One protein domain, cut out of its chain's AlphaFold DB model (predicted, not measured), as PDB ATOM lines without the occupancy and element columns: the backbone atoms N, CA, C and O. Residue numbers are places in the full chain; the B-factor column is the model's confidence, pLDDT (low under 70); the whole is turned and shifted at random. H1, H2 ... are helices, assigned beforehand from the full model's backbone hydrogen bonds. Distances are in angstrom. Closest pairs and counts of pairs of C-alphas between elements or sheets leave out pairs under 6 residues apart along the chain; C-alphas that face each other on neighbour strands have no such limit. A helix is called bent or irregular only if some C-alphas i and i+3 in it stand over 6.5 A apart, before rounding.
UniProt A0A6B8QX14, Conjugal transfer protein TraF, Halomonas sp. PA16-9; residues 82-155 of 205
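Overview. This is residues 82 to 155 of the 205 residues of the protein "Conjugal transfer protein TraF" of Halomonas sp. PA16-9 (UniProt A0A6B8QX14). A helical hairpin opened into a V: the short helix H1 and the much longer helix H2 meet near the link between them and spread apart, while residues 82 to 100 loop beside H1 and the first part of H2. The second half of H2 sticks out of this compact body as a long arm, residues 136 to 155, of which 136 to 152 belong to H2. The printed part has 74 residues with two named helices, H1 then H2, and no named strand; its class is all helix. The whole is loose, with a radius of gyration of the C-alphas of 15.4 A, and flat, spanning 48 by 27 by 14 A, the arm making much of the length.

Along the chain. Residues 82 to 100 have no named element; C-alpha 82 is at (-16.653, -102.733, 62.719). H1 is residues 101 to 117, 24.0 A from first to last C-alpha, beginning with C-alpha 101 at (-10.248, -87.405, 62.577). H2 is residues 122 to 152, 45.1 A long, ending with C-alpha 152 at (-5.544, -69.417, 83.076). Neither helix is bent.

Arrangement. H1 and H2 form a helical hairpin and touch, with 11 pairs of C-alphas within 8 A. Their closest C-alphas, those of Ser 115 and Val 125, are 4.8 A apart. They run opposite ways at a steep tilt of 41 degrees. H1 touches H2 with residues 108 to 115 alone, and H2 touches H1 with residues 124 to 131 alone. In H1 and H2 every O i to N i+4 pair is within hydrogen-bond range.

Size, cuts and confidence. The two C-alphas farthest apart, those of Asn 120 and Asp 155, are 49.6 A apart. Residues 117 to 122 also stand free. Without the stretches that stand free, the body has 48 residues and spans 24 by 21 by 14 A. The link from H1 to H2 is tight, with 4 residues. The printed part has no cut. Its mean pLDDT is 90.2, and no printed residue is under 70.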
ATOM      1  N   CYS A  82     -16.169-104.107  62.661       80.62
ATOM      2  CA  CYS A  82     -16.653-102.733  62.719       80.62
ATOM      3  C   CYS A  82     -15.703-101.786  63.478       80.62
ATOM      4  O   CYS A  82     -15.913-100.574  63.463       80.62
ATOM      5  N   SER A  83     -14.668-102.309  64.138       78.12
ATOM      6  CA  SER A  83     -13.634-101.517  64.809       78.12
ATOM      7  C   SER A  83     -12.544-101.034  63.850       78.12
ATOM      8  O   SER A  83     -11.837-100.082  64.178       78.12
ATOM      9  N   ASP A  84     -12.393-101.674  62.686       83.75
ATOM     10  CA  ASP A  84     -11.329-101.368  61.732       83.75
ATOM     11  C   ASP A  84     -11.781-100.261  60.750       83.75
ATOM     12  O   ASP A  84     -12.744-100.458  59.996       83.75
ATOM     13  N   PRO A  85     -11.126 -99.080  60.712       83.62
ATOM     14  CA  PRO A  85     -11.569 -97.939  59.902       83.62
ATOM     15  C   PRO A  85     -11.720 -98.226  58.402       83.62
ATOM     16  O   PRO A  85     -12.553 -97.607  57.721       83.62
ATOM     17  N   GLU A  86     -10.915 -99.149  57.873       84.94
ATOM     18  CA  GLU A  86     -10.941 -99.543  56.462       84.94
ATOM     19  C   GLU A  86     -12.131-100.455  56.138       84.94
ATOM     20  O   GLU A  86     -12.720-100.326  55.063       84.94
ATOM     21  N   GLN A  87     -12.530-101.308  57.082       85.06
ATOM     22  CA  GLN A  87     -13.594-102.303  56.915       85.06
ATOM     23  C   GLN A  87     -14.962-101.805  57.404       85.06
ATOM     24  O   GLN A  87     -15.989-102.408  57.091       85.06
ATOM     25  N   TRP A  88     -14.986-100.685  58.132       91.25
ATOM     26  CA  TRP A  88     -16.209-100.077  58.647       91.25
ATOM     27  C   TRP A  88     -17.163 -99.627  57.530       91.25
ATOM     28  O   TRP A  88     -16.774 -98.922  56.584       91.25
ATOM     29  N   ILE A  89     -18.439 -99.976  57.711       88.62
ATOM     30  CA  ILE A  89     -19.581 -99.612  56.864       88.62
ATOM     31  C   ILE A  89     -20.689 -98.952  57.704       88.62
ATOM     32  O   ILE A  89     -20.757 -99.195  58.906       88.62
ATOM     33  N   PRO A  90     -21.616 -98.181  57.104       86.50
ATOM     34  CA  PRO A  90     -22.688 -97.500  57.848       86.50
ATOM     35  C   PRO A  90     -23.583 -98.435  58.674       86.50
ATOM     36  O   PRO A  90     -24.043 -98.056  59.750       86.50
ATOM     37  N   ALA A  91     -23.749 -99.685  58.224       86.81
ATOM     38  CA  ALA A  91     -24.494-100.718  58.942       86.81
ATOM     39  C   ALA A  91     -23.908-101.045  60.330       86.81
ATOM     40  O   ALA A  91     -24.655-101.407  61.233       86.81
ATOM     41  N   CYS A  92     -22.601-100.845  60.531       85.44
ATOM     42  CA  CYS A  92     -21.947-101.003  61.831       85.44
ATOM     43  C   CYS A  92     -22.420 -99.980  62.878       85.44
ATOM     44  O   CYS A  92     -22.197-100.166  64.073       85.44
ATOM     45  N   GLY A  93     -23.038 -98.877  62.447       88.56
ATOM     46  CA  GLY A  93     -23.367 -97.760  63.320       88.56
ATOM     47  C   GLY A  93     -22.139 -96.972  63.778       88.56
ATOM     48  O   GLY A  93     -21.033 -97.116  63.258       88.56
ATOM     49  N   PHE A  94     -22.359 -96.073  64.737       92.31
ATOM     50  CA  PHE A  94     -21.315 -95.191  65.247       92.31
ATOM     51  C   PHE A  94     -20.336 -95.929  66.175       92.31
ATOM     52  O   PHE A  94     -20.755 -96.540  67.160       92.31
ATOM     53  N   VAL A  95     -19.036 -95.784  65.898       91.94
ATOM     54  CA  VAL A  95     -17.919 -96.325  66.686       91.94
ATOM     55  C   VAL A  95     -17.000 -95.177  67.110       91.94
ATOM     56  O   VAL A  95     -16.716 -94.279  66.317       91.94
ATOM     57  N   ASP A  96     -16.523 -95.190  68.359       89.50
ATOM     58  CA  ASP A  96     -15.650 -94.129  68.877       89.50
ATOM     59  C   ASP A  96     -14.333 -94.064  68.077       89.50
ATOM     60  O   ASP A  96     -13.556 -95.023  68.100       89.50
ATOM     61  N   PRO A  97     -14.045 -92.943  67.388       87.88
ATOM     62  CA  PRO A  97     -12.880 -92.826  66.521       87.88
ATOM     63  C   PRO A  97     -11.538 -92.779  67.266       87.88
ATOM     64  O   PRO A  97     -10.508 -92.710  66.607       87.88
ATOM     65  N   SER A  98     -11.506 -92.771  68.607       86.44
ATOM     66  CA  SER A  98     -10.277 -92.894  69.421       86.44
ATOM     67  C   SER A  98      -9.135 -91.909  69.083       86.44
ATOM     68  O   SER A  98      -7.989 -92.124  69.471       86.44
ATOM     69  N   GLY A  99      -9.445 -90.795  68.409       84.25
ATOM     70  CA  GLY A  99      -8.483 -89.769  67.983       84.25
ATOM     71  C   GLY A  99      -8.291 -89.637  66.468       84.25
ATOM     72  O   GLY A  99      -7.684 -88.657  66.034       84.25
ATOM     73  N   ASP A 100      -8.849 -90.540  65.661       91.62
ATOM     74  CA  ASP A 100      -8.710 -90.517  64.204       91.62
ATOM     75  C   ASP A 100      -9.762 -89.613  63.545       91.62
ATOM     76  O   ASP A 100     -10.924 -89.982  63.350       91.62
ATOM     77  N   PHE A 101      -9.350 -88.396  63.176       92.00
ATOM     78  CA  PHE A 101     -10.248 -87.405  62.577       92.00
ATOM     79  C   PHE A 101     -10.808 -87.848  61.219       92.00
ATOM     80  O   PHE A 101     -11.990 -87.650  60.948       92.00
ATOM     81  N   ASP A 102      -9.991 -88.480  60.377       93.44
ATOM     82  CA  ASP A 102     -10.439 -88.924  59.052       93.44
ATOM     83  C   ASP A 102     -11.497 -90.029  59.162       93.44
ATOM     84  O   ASP A 102     -12.489 -90.028  58.429       93.44
ATOM     85  N   PHE A 103     -11.342 -90.928  60.138       93.06
ATOM     86  CA  PHE A 103     -12.340 -91.951  60.429       93.06
ATOM     87  C   PHE A 103     -13.629 -91.331  60.979       93.06
ATOM     88  O   PHE A 103     -14.721 -91.668  60.520       93.06
ATOM     89  N   GLN A 104     -13.516 -90.358  61.886       94.25
ATOM     90  CA  GLN A 104     -14.657 -89.592  62.389       94.25
ATOM     91  C   GLN A 104     -15.426 -88.882  61.263       94.25
ATOM     92  O   GLN A 104     -16.659 -88.911  61.245       94.25
ATOM     93  N   ALA A 105     -14.717 -88.268  60.315       94.25
ATOM     94  CA  ALA A 105     -15.321 -87.577  59.182       94.25
ATOM     95  C   ALA A 105     -16.022 -88.560  58.232       94.25
ATOM     96  O   ALA A 105     -17.168 -88.316  57.846       94.25
ATOM     97  N   LYS A 106     -15.383 -89.702  57.931       93.50
ATOM     98  CA  LYS A 106     -15.983 -90.797  57.150       93.50
ATOM     99  C   LYS A 106     -17.287 -91.277  57.794       93.50
ATOM    100  O   LYS A 106     -18.303 -91.371  57.106       93.50
ATOM    101  N   GLN A 107     -17.277 -91.530  59.105       93.06
ATOM    102  CA  GLN A 107     -18.465 -91.966  59.843       93.06
ATOM    103  C   GLN A 107     -19.578 -90.913  59.818       93.06
ATOM    104  O   GLN A 107     -20.723 -91.247  59.520       93.06
ATOM    105  N   ARG A 108     -19.250 -89.638  60.075       94.50
ATOM    106  CA  ARG A 108     -20.216 -88.529  60.030       94.50
ATOM    107  C   ARG A 108     -20.936 -88.482  58.691       94.50
ATOM    108  O   ARG A 108     -22.162 -88.445  58.663       94.50
ATOM    109  N   ASP A 109     -20.173 -88.440  57.604       95.69
ATOM    110  CA  ASP A 109     -20.727 -88.201  56.274       95.69
ATOM    111  C   ASP A 109     -21.539 -89.409  55.793       95.69
ATOM    112  O   ASP A 109     -22.615 -89.237  55.218       95.69
ATOM    113  N   ALA A 110     -21.082 -90.628  56.089       94.56
ATOM    114  CA  ALA A 110     -21.774 -91.843  55.681       94.56
ATOM    115  C   ALA A 110     -23.067 -92.089  56.482       94.56
ATOM    116  O   ALA A 110     -24.103 -92.366  55.876       94.56
ATOM    117  N   LEU A 111     -23.044 -91.911  57.811       94.81
ATOM    118  CA  LEU A 111     -24.241 -92.028  58.660       94.81
ATOM    119  C   LEU A 111     -25.257 -90.917  58.364       94.81
ATOM    120  O   LEU A 111     -26.464 -91.160  58.321       94.81
ATOM    121  N   LEU A 112     -24.780 -89.691  58.118       94.88
ATOM    122  CA  LEU A 112     -25.653 -88.593  57.710       94.88
ATOM    123  C   LEU A 112     -26.329 -88.909  56.376       94.88
ATOM    124  O   LEU A 112     -27.540 -88.754  56.262       94.88
ATOM    125  N   ASN A 113     -25.573 -89.380  55.383       95.12
ATOM    126  CA  ASN A 113     -26.135 -89.739  54.086       95.12
ATOM    127  C   ASN A 113     -27.192 -90.849  54.215       95.12
ATOM    128  O   ASN A 113     -28.272 -90.725  53.649       95.12
ATOM    129  N   GLU A 114     -26.923 -91.894  55.005       92.50
ATOM    130  CA  GLU A 114     -27.876 -92.988  55.225       92.50
ATOM    131  C   GLU A 114     -29.181 -92.490  55.868       92.50
ATOM    132  O   GLU A 114     -30.264 -92.793  55.364       92.50
ATOM    133  N   SER A 115     -29.078 -91.667  56.916       91.75
ATOM    134  CA  SER A 115     -30.246 -91.123  57.625       91.75
ATOM    135  C   SER A 115     -31.059 -90.121  56.796       91.75
ATOM    136  O   SER A 115     -32.286 -90.099  56.877       91.75
ATOM    137  N   VAL A 116     -30.397 -89.292  55.981       94.44
ATOM    138  CA  VAL A 116     -31.060 -88.278  55.146       94.44
ATOM    139  C   VAL A 116     -31.724 -88.910  53.929       94.44
ATOM    140  O   VAL A 116     -32.813 -88.485  53.542       94.44
ATOM    141  N   MET A 117     -31.083 -89.907  53.317       92.62
ATOM    142  CA  MET A 117     -31.615 -90.549  52.113       92.62
ATOM    143  C   MET A 117     -32.695 -91.587  52.434       92.62
ATOM    144  O   MET A 117     -33.572 -91.803  51.600       92.62
ATOM    145  N   ASN A 118     -32.691 -92.175  53.638       91.31
ATOM    146  CA  ASN A 118     -33.680 -93.165  54.075       91.31
ATOM    147  C   ASN A 118     -34.406 -92.741  55.370       91.31
ATOM    148  O   ASN A 118     -34.329 -93.444  56.377       91.31
ATOM    149  N   PRO A 119     -35.179 -91.637  55.363       84.94
ATOM    150  CA  PRO A 119     -35.785 -91.087  56.581       84.94
ATOM    151  C   PRO A 119     -36.852 -91.992  57.218       84.94
ATOM    152  O   PRO A 119     -37.174 -91.829  58.390       84.94
ATOM    153  N   ASN A 120     -37.402 -92.945  56.459       90.94
ATOM    154  CA  ASN A 120     -38.410 -93.887  56.948       90.94
ATOM    155  C   ASN A 120     -37.797 -95.109  57.654       90.94
ATOM    156  O   ASN A 120     -38.543 -95.919  58.198       90.94
ATOM    157  N   ASN A 121     -36.467 -95.267  57.638       90.38
ATOM    158  CA  ASN A 121     -35.791 -96.335  58.366       90.38
ATOM    159  C   ASN A 121     -35.337 -95.813  59.748       90.38
ATOM    160  O   ASN A 121     -34.366 -95.047  59.805       90.38
ATOM    161  N   PRO A 122     -35.982 -96.232  60.857       90.62
ATOM    162  CA  PRO A 122     -35.657 -95.739  62.196       90.62
ATOM    163  C   PRO A 122     -34.224 -96.079  62.627       90.62
ATOM    164  O   PRO A 122     -33.591 -95.282  63.317       90.62
ATOM    165  N   GLU A 123     -33.675 -97.206  62.171       90.12
ATOM    166  CA  GLU A 123     -32.333 -97.655  62.544       90.12
ATOM    167  C   GLU A 123     -31.248 -96.722  61.984       90.12
ATOM    168  O   GLU A 123     -30.311 -96.339  62.686       90.12
ATOM    169  N   SER A 124     -31.409 -96.273  60.735       89.25
ATOM    170  CA  SER A 124     -30.474 -95.332  60.099       89.25
ATOM    171  C   SER A 124     -30.395 -93.996  60.849       89.25
ATOM    172  O   SER A 124     -29.315 -93.429  61.049       89.25
ATOM    173  N   VAL A 125     -31.545 -93.515  61.329       90.94
ATOM    174  CA  VAL A 125     -31.655 -92.280  62.106       90.94
ATOM    175  C   VAL A 125     -31.046 -92.477  63.490       90.94
ATOM    176  O   VAL A 125     -30.292 -91.617  63.945       90.94
ATOM    177  N   GLU A 126     -31.306 -93.610  64.141       92.56
ATOM    178  CA  GLU A 126     -30.741 -93.928  65.453       92.56
ATOM    179  C   GLU A 126     -29.203 -93.965  65.420       92.56
ATOM    180  O   GLU A 126     -28.540 -93.368  66.277       92.56
ATOM    181  N   ARG A 127     -28.604 -94.596  64.400       92.44
ATOM    182  CA  ARG A 127     -27.139 -94.637  64.235       92.44
ATOM    183  C   ARG A 127     -26.543 -93.231  64.117       92.44
ATOM    184  O   ARG A 127     -25.541 -92.929  64.771       92.44
ATOM    185  N   PHE A 128     -27.182 -92.341  63.355       94.81
ATOM    186  CA  PHE A 128     -26.752 -90.942  63.257       94.81
ATOM    187  C   PHE A 128     -26.982 -90.158  64.563       94.81
ATOM    188  O   PHE A 128     -26.136 -89.356  64.968       94.81
ATOM    189  N   GLN A 129     -28.078 -90.413  65.281       94.25
ATOM    190  CA  GLN A 129     -28.332 -89.807  66.593       94.25
ATOM    191  C   GLN A 129     -27.255 -90.179  67.618       94.25
ATOM    192  O   GLN A 129     -26.828 -89.321  68.395       94.25
ATOM    193  N   ARG A 130     -26.766 -91.426  67.603       94.50
ATOM    194  CA  ARG A 130     -25.651 -91.870  68.459       94.50
ATOM    195  C   ARG A 130     -24.370 -91.084  68.173       94.50
ATOM    196  O   ARG A 130     -23.738 -90.607  69.117       94.50
ATOM    197  N   TYR A 131     -24.048 -90.866  66.896       95.19
ATOM    198  CA  TYR A 131     -22.949 -89.984  66.495       95.19
ATOM    199  C   TYR A 131     -23.153 -88.547  67.008       95.19
ATOM    200  O   TYR A 131     -22.243 -87.958  67.596       95.19
ATOM    201  N   MET A 132     -24.354 -87.981  66.848       95.12
ATOM    202  CA  MET A 132     -24.654 -86.619  67.307       95.12
ATOM    203  C   MET A 132     -24.536 -86.474  68.825       95.12
ATOM    204  O   MET A 132     -24.007 -85.468  69.301       95.12
ATOM    205  N   ARG A 133     -24.972 -87.481  69.591       95.06
ATOM    206  CA  ARG A 133     -24.790 -87.516  71.047       95.06
ATOM    207  C   ARG A 133     -23.309 -87.444  71.415       95.06
ATOM    208  O   ARG A 133     -22.927 -86.576  72.195       95.06
ATOM    209  N   TRP A 134     -22.481 -88.293  70.805       94.88
ATOM    210  CA  TRP A 134     -21.034 -88.270  71.028       94.88
ATOM    211  C   TRP A 134     -20.417 -86.917  70.647       94.88
ATOM    212  O   TRP A 134     -19.654 -86.351  71.425       94.88
ATOM    213  N   ALA A 135     -20.787 -86.349  69.496       94.31
ATOM    214  CA  ALA A 135     -20.250 -85.067  69.041       94.31
ATOM    215  C   ALA A 135     -20.585 -83.921  70.014       94.31
ATOM    216  O   ALA A 135     -19.740 -83.064  70.285       94.31
ATOM    217  N   VAL A 136     -21.796 -83.922  70.579       95.81
ATOM    218  CA  VAL A 136     -22.205 -82.963  71.613       95.81
ATOM    219  C   VAL A 136     -21.425 -83.183  72.910       95.81
ATOM    220  O   VAL A 136     -20.948 -82.208  73.488       95.81
ATOM    221  N   ASP A 137     -21.223 -84.429  73.341       93.56
ATOM    222  CA  ASP A 137     -20.426 -84.738  74.537       93.56
ATOM    223  C   ASP A 137     -18.965 -84.259  74.388       93.56
ATOM    224  O   ASP A 137     -18.396 -83.658  75.313       93.56
ATOM    225  N   GLN A 138     -18.371 -84.423  73.199       93.44
ATOM    226  CA  GLN A 138     -17.041 -83.885  72.889       93.44
ATOM    227  C   GLN A 138     -17.031 -82.353  72.863       93.44
ATOM    228  O   GLN A 138     -16.123 -81.734  73.422       93.44
ATOM    229  N   ALA A 139     -18.059 -81.718  72.294       94.50
ATOM    230  CA  ALA A 139     -18.187 -80.262  72.295       94.50
ATOM    231  C   ALA A 139     -18.349 -79.694  73.716       94.50
ATOM    232  O   ALA A 139     -17.738 -78.676  74.048       94.50
ATOM    233  N   ILE A 140     -19.111 -80.362  74.589       93.94
ATOM    234  CA  ILE A 140     -19.240 -79.992  76.007       93.94
ATOM    235  C   ILE A 140     -17.876 -80.092  76.690       93.94
ATOM    236  O   ILE A 140     -17.461 -79.153  77.377       93.94
ATOM    237  N   THR A 141     -17.154 -81.190  76.479       92.94
ATOM    238  CA  THR A 141     -15.811 -81.382  77.041       92.94
ATOM    239  C   THR A 141     -14.850 -80.295  76.560       92.94
ATOM    240  O   THR A 141     -14.166 -79.667  77.375       92.94
ATOM    241  N   MET A 142     -14.868 -79.990  75.261       94.88
ATOM    242  CA  MET A 142     -14.094 -78.901  74.671       94.88
ATOM    243  C   MET A 142     -14.470 -77.546  75.281       94.88
ATOM    244  O   MET A 142     -13.576 -76.782  75.626       94.88
ATOM    245  N   SER A 143     -15.760 -77.252  75.472       91.75
ATOM    246  CA  SER A 143     -16.215 -75.981  76.052       91.75
ATOM    247  C   SER A 143     -15.715 -75.771  77.485       91.75
ATOM    248  O   SER A 143     -15.283 -74.676  77.837       91.75
ATOM    249  N   ARG A 144     -15.682 -76.837  78.295       92.56
ATOM    250  CA  ARG A 144     -15.158 -76.788  79.668       92.56
ATOM    251  C   ARG A 144     -13.652 -76.545  79.675       92.56
ATOM    252  O   ARG A 144     -13.153 -75.744  80.463       92.56
ATOM    253  N   MET A 145     -12.927 -77.210  78.776       91.88
ATOM    254  CA  MET A 145     -11.487 -76.992  78.613       91.88
ATOM    255  C   MET A 145     -11.180 -75.597  78.066       91.88
ATOM    256  O   MET A 145     -10.206 -74.975  78.482       91.88
ATOM    257  N   TRP A 146     -12.022 -75.082  77.173       89.69
ATOM    258  CA  TRP A 146     -11.934 -73.719  76.663       89.69
ATOM    259  C   TRP A 146     -12.079 -72.698  77.792       89.69
ATOM    260  O   TRP A 146     -11.219 -71.832  77.944       89.69
ATOM    261  N   GLU A 147     -13.119 -72.828  78.619       87.06
ATOM    262  CA  GLU A 147     -13.340 -71.960  79.780       87.06
ATOM    263  C   GLU A 147     -12.150 -72.010  80.748       87.06
ATOM    264  O   GLU A 147     -11.637 -70.969  81.168       87.06
ATOM    265  N   TRP A 148     -11.646 -73.211  81.047       87.75
ATOM    266  CA  TRP A 148     -10.468 -73.367  81.895       87.75
ATOM    267  C   TRP A 148      -9.234 -72.668  81.311       87.75
ATOM    268  O   TRP A 148      -8.553 -71.916  82.013       87.75
ATOM    269  N   ASN A 149      -8.975 -72.851  80.015       87.50
ATOM    270  CA  ASN A 149      -7.871 -72.190  79.323       87.50
ATOM    271  C   ASN A 149      -8.005 -70.664  79.342       87.50
ATOM    272  O   ASN A 149      -6.998 -69.978  79.501       87.50
ATOM    273  N   GLN A 150      -9.223 -70.133  79.245       82.94
ATOM    274  CA  GLN A 150      -9.513 -68.697  79.288       82.94
ATOM    275  C   GLN A 150      -9.322 -68.090  80.689       82.94
ATOM    276  O   GLN A 150      -8.960 -66.919  80.815       82.94
ATOM    277  N   ILE A 151      -9.540 -68.871  81.756       80.38
ATOM    278  CA  ILE A 151      -9.262 -68.451  83.141       80.38
ATOM    279  C   ILE A 151      -7.753 -68.370  83.389       80.38
ATOM    280  O   ILE A 151      -7.286 -67.406  83.999       80.38
ATOM    281  N   GLN A 152      -7.002 -69.373  82.923       82.50
ATOM    282  CA  GLN A 152      -5.544 -69.417  83.076       82.50
ATOM    283  C   GLN A 152      -4.848 -68.376  82.187       82.50
ATOM    284  O   GLN A 152      -3.912 -67.711  82.630       82.50
ATOM    285  N   ASN A 153      -5.342 -68.193  80.962       81.50
ATOM    286  CA  ASN A 153      -4.787 -67.301  79.949       81.50
ATOM    287  C   ASN A 153      -5.827 -66.233  79.585       81.50
ATOM    288  O   ASN A 153      -6.611 -66.376  78.644       81.50
ATOM    289  N   GLN A 154      -5.863 -65.153  80.371       73.81
ATOM    290  CA  GLN A 154      -6.840 -64.070  80.189       73.81
ATOM    291  C   GLN A 154      -6.650 -63.275  78.886       73.81
ATOM    292  O   GLN A 154      -7.548 -62.536  78.494       73.81
ATOM    293  N   ASP A 155      -5.501 -63.407  78.225       79.44
ATOM    294  CA  ASP A 155      -5.204 -62.842  76.905       79.44
ATOM    295  C   ASP A 155      -5.952 -63.558  75.771       79.44
ATOM    296  O   ASP A 155      -6.315 -62.922  74.784       79.44
TER     297      ASP A 155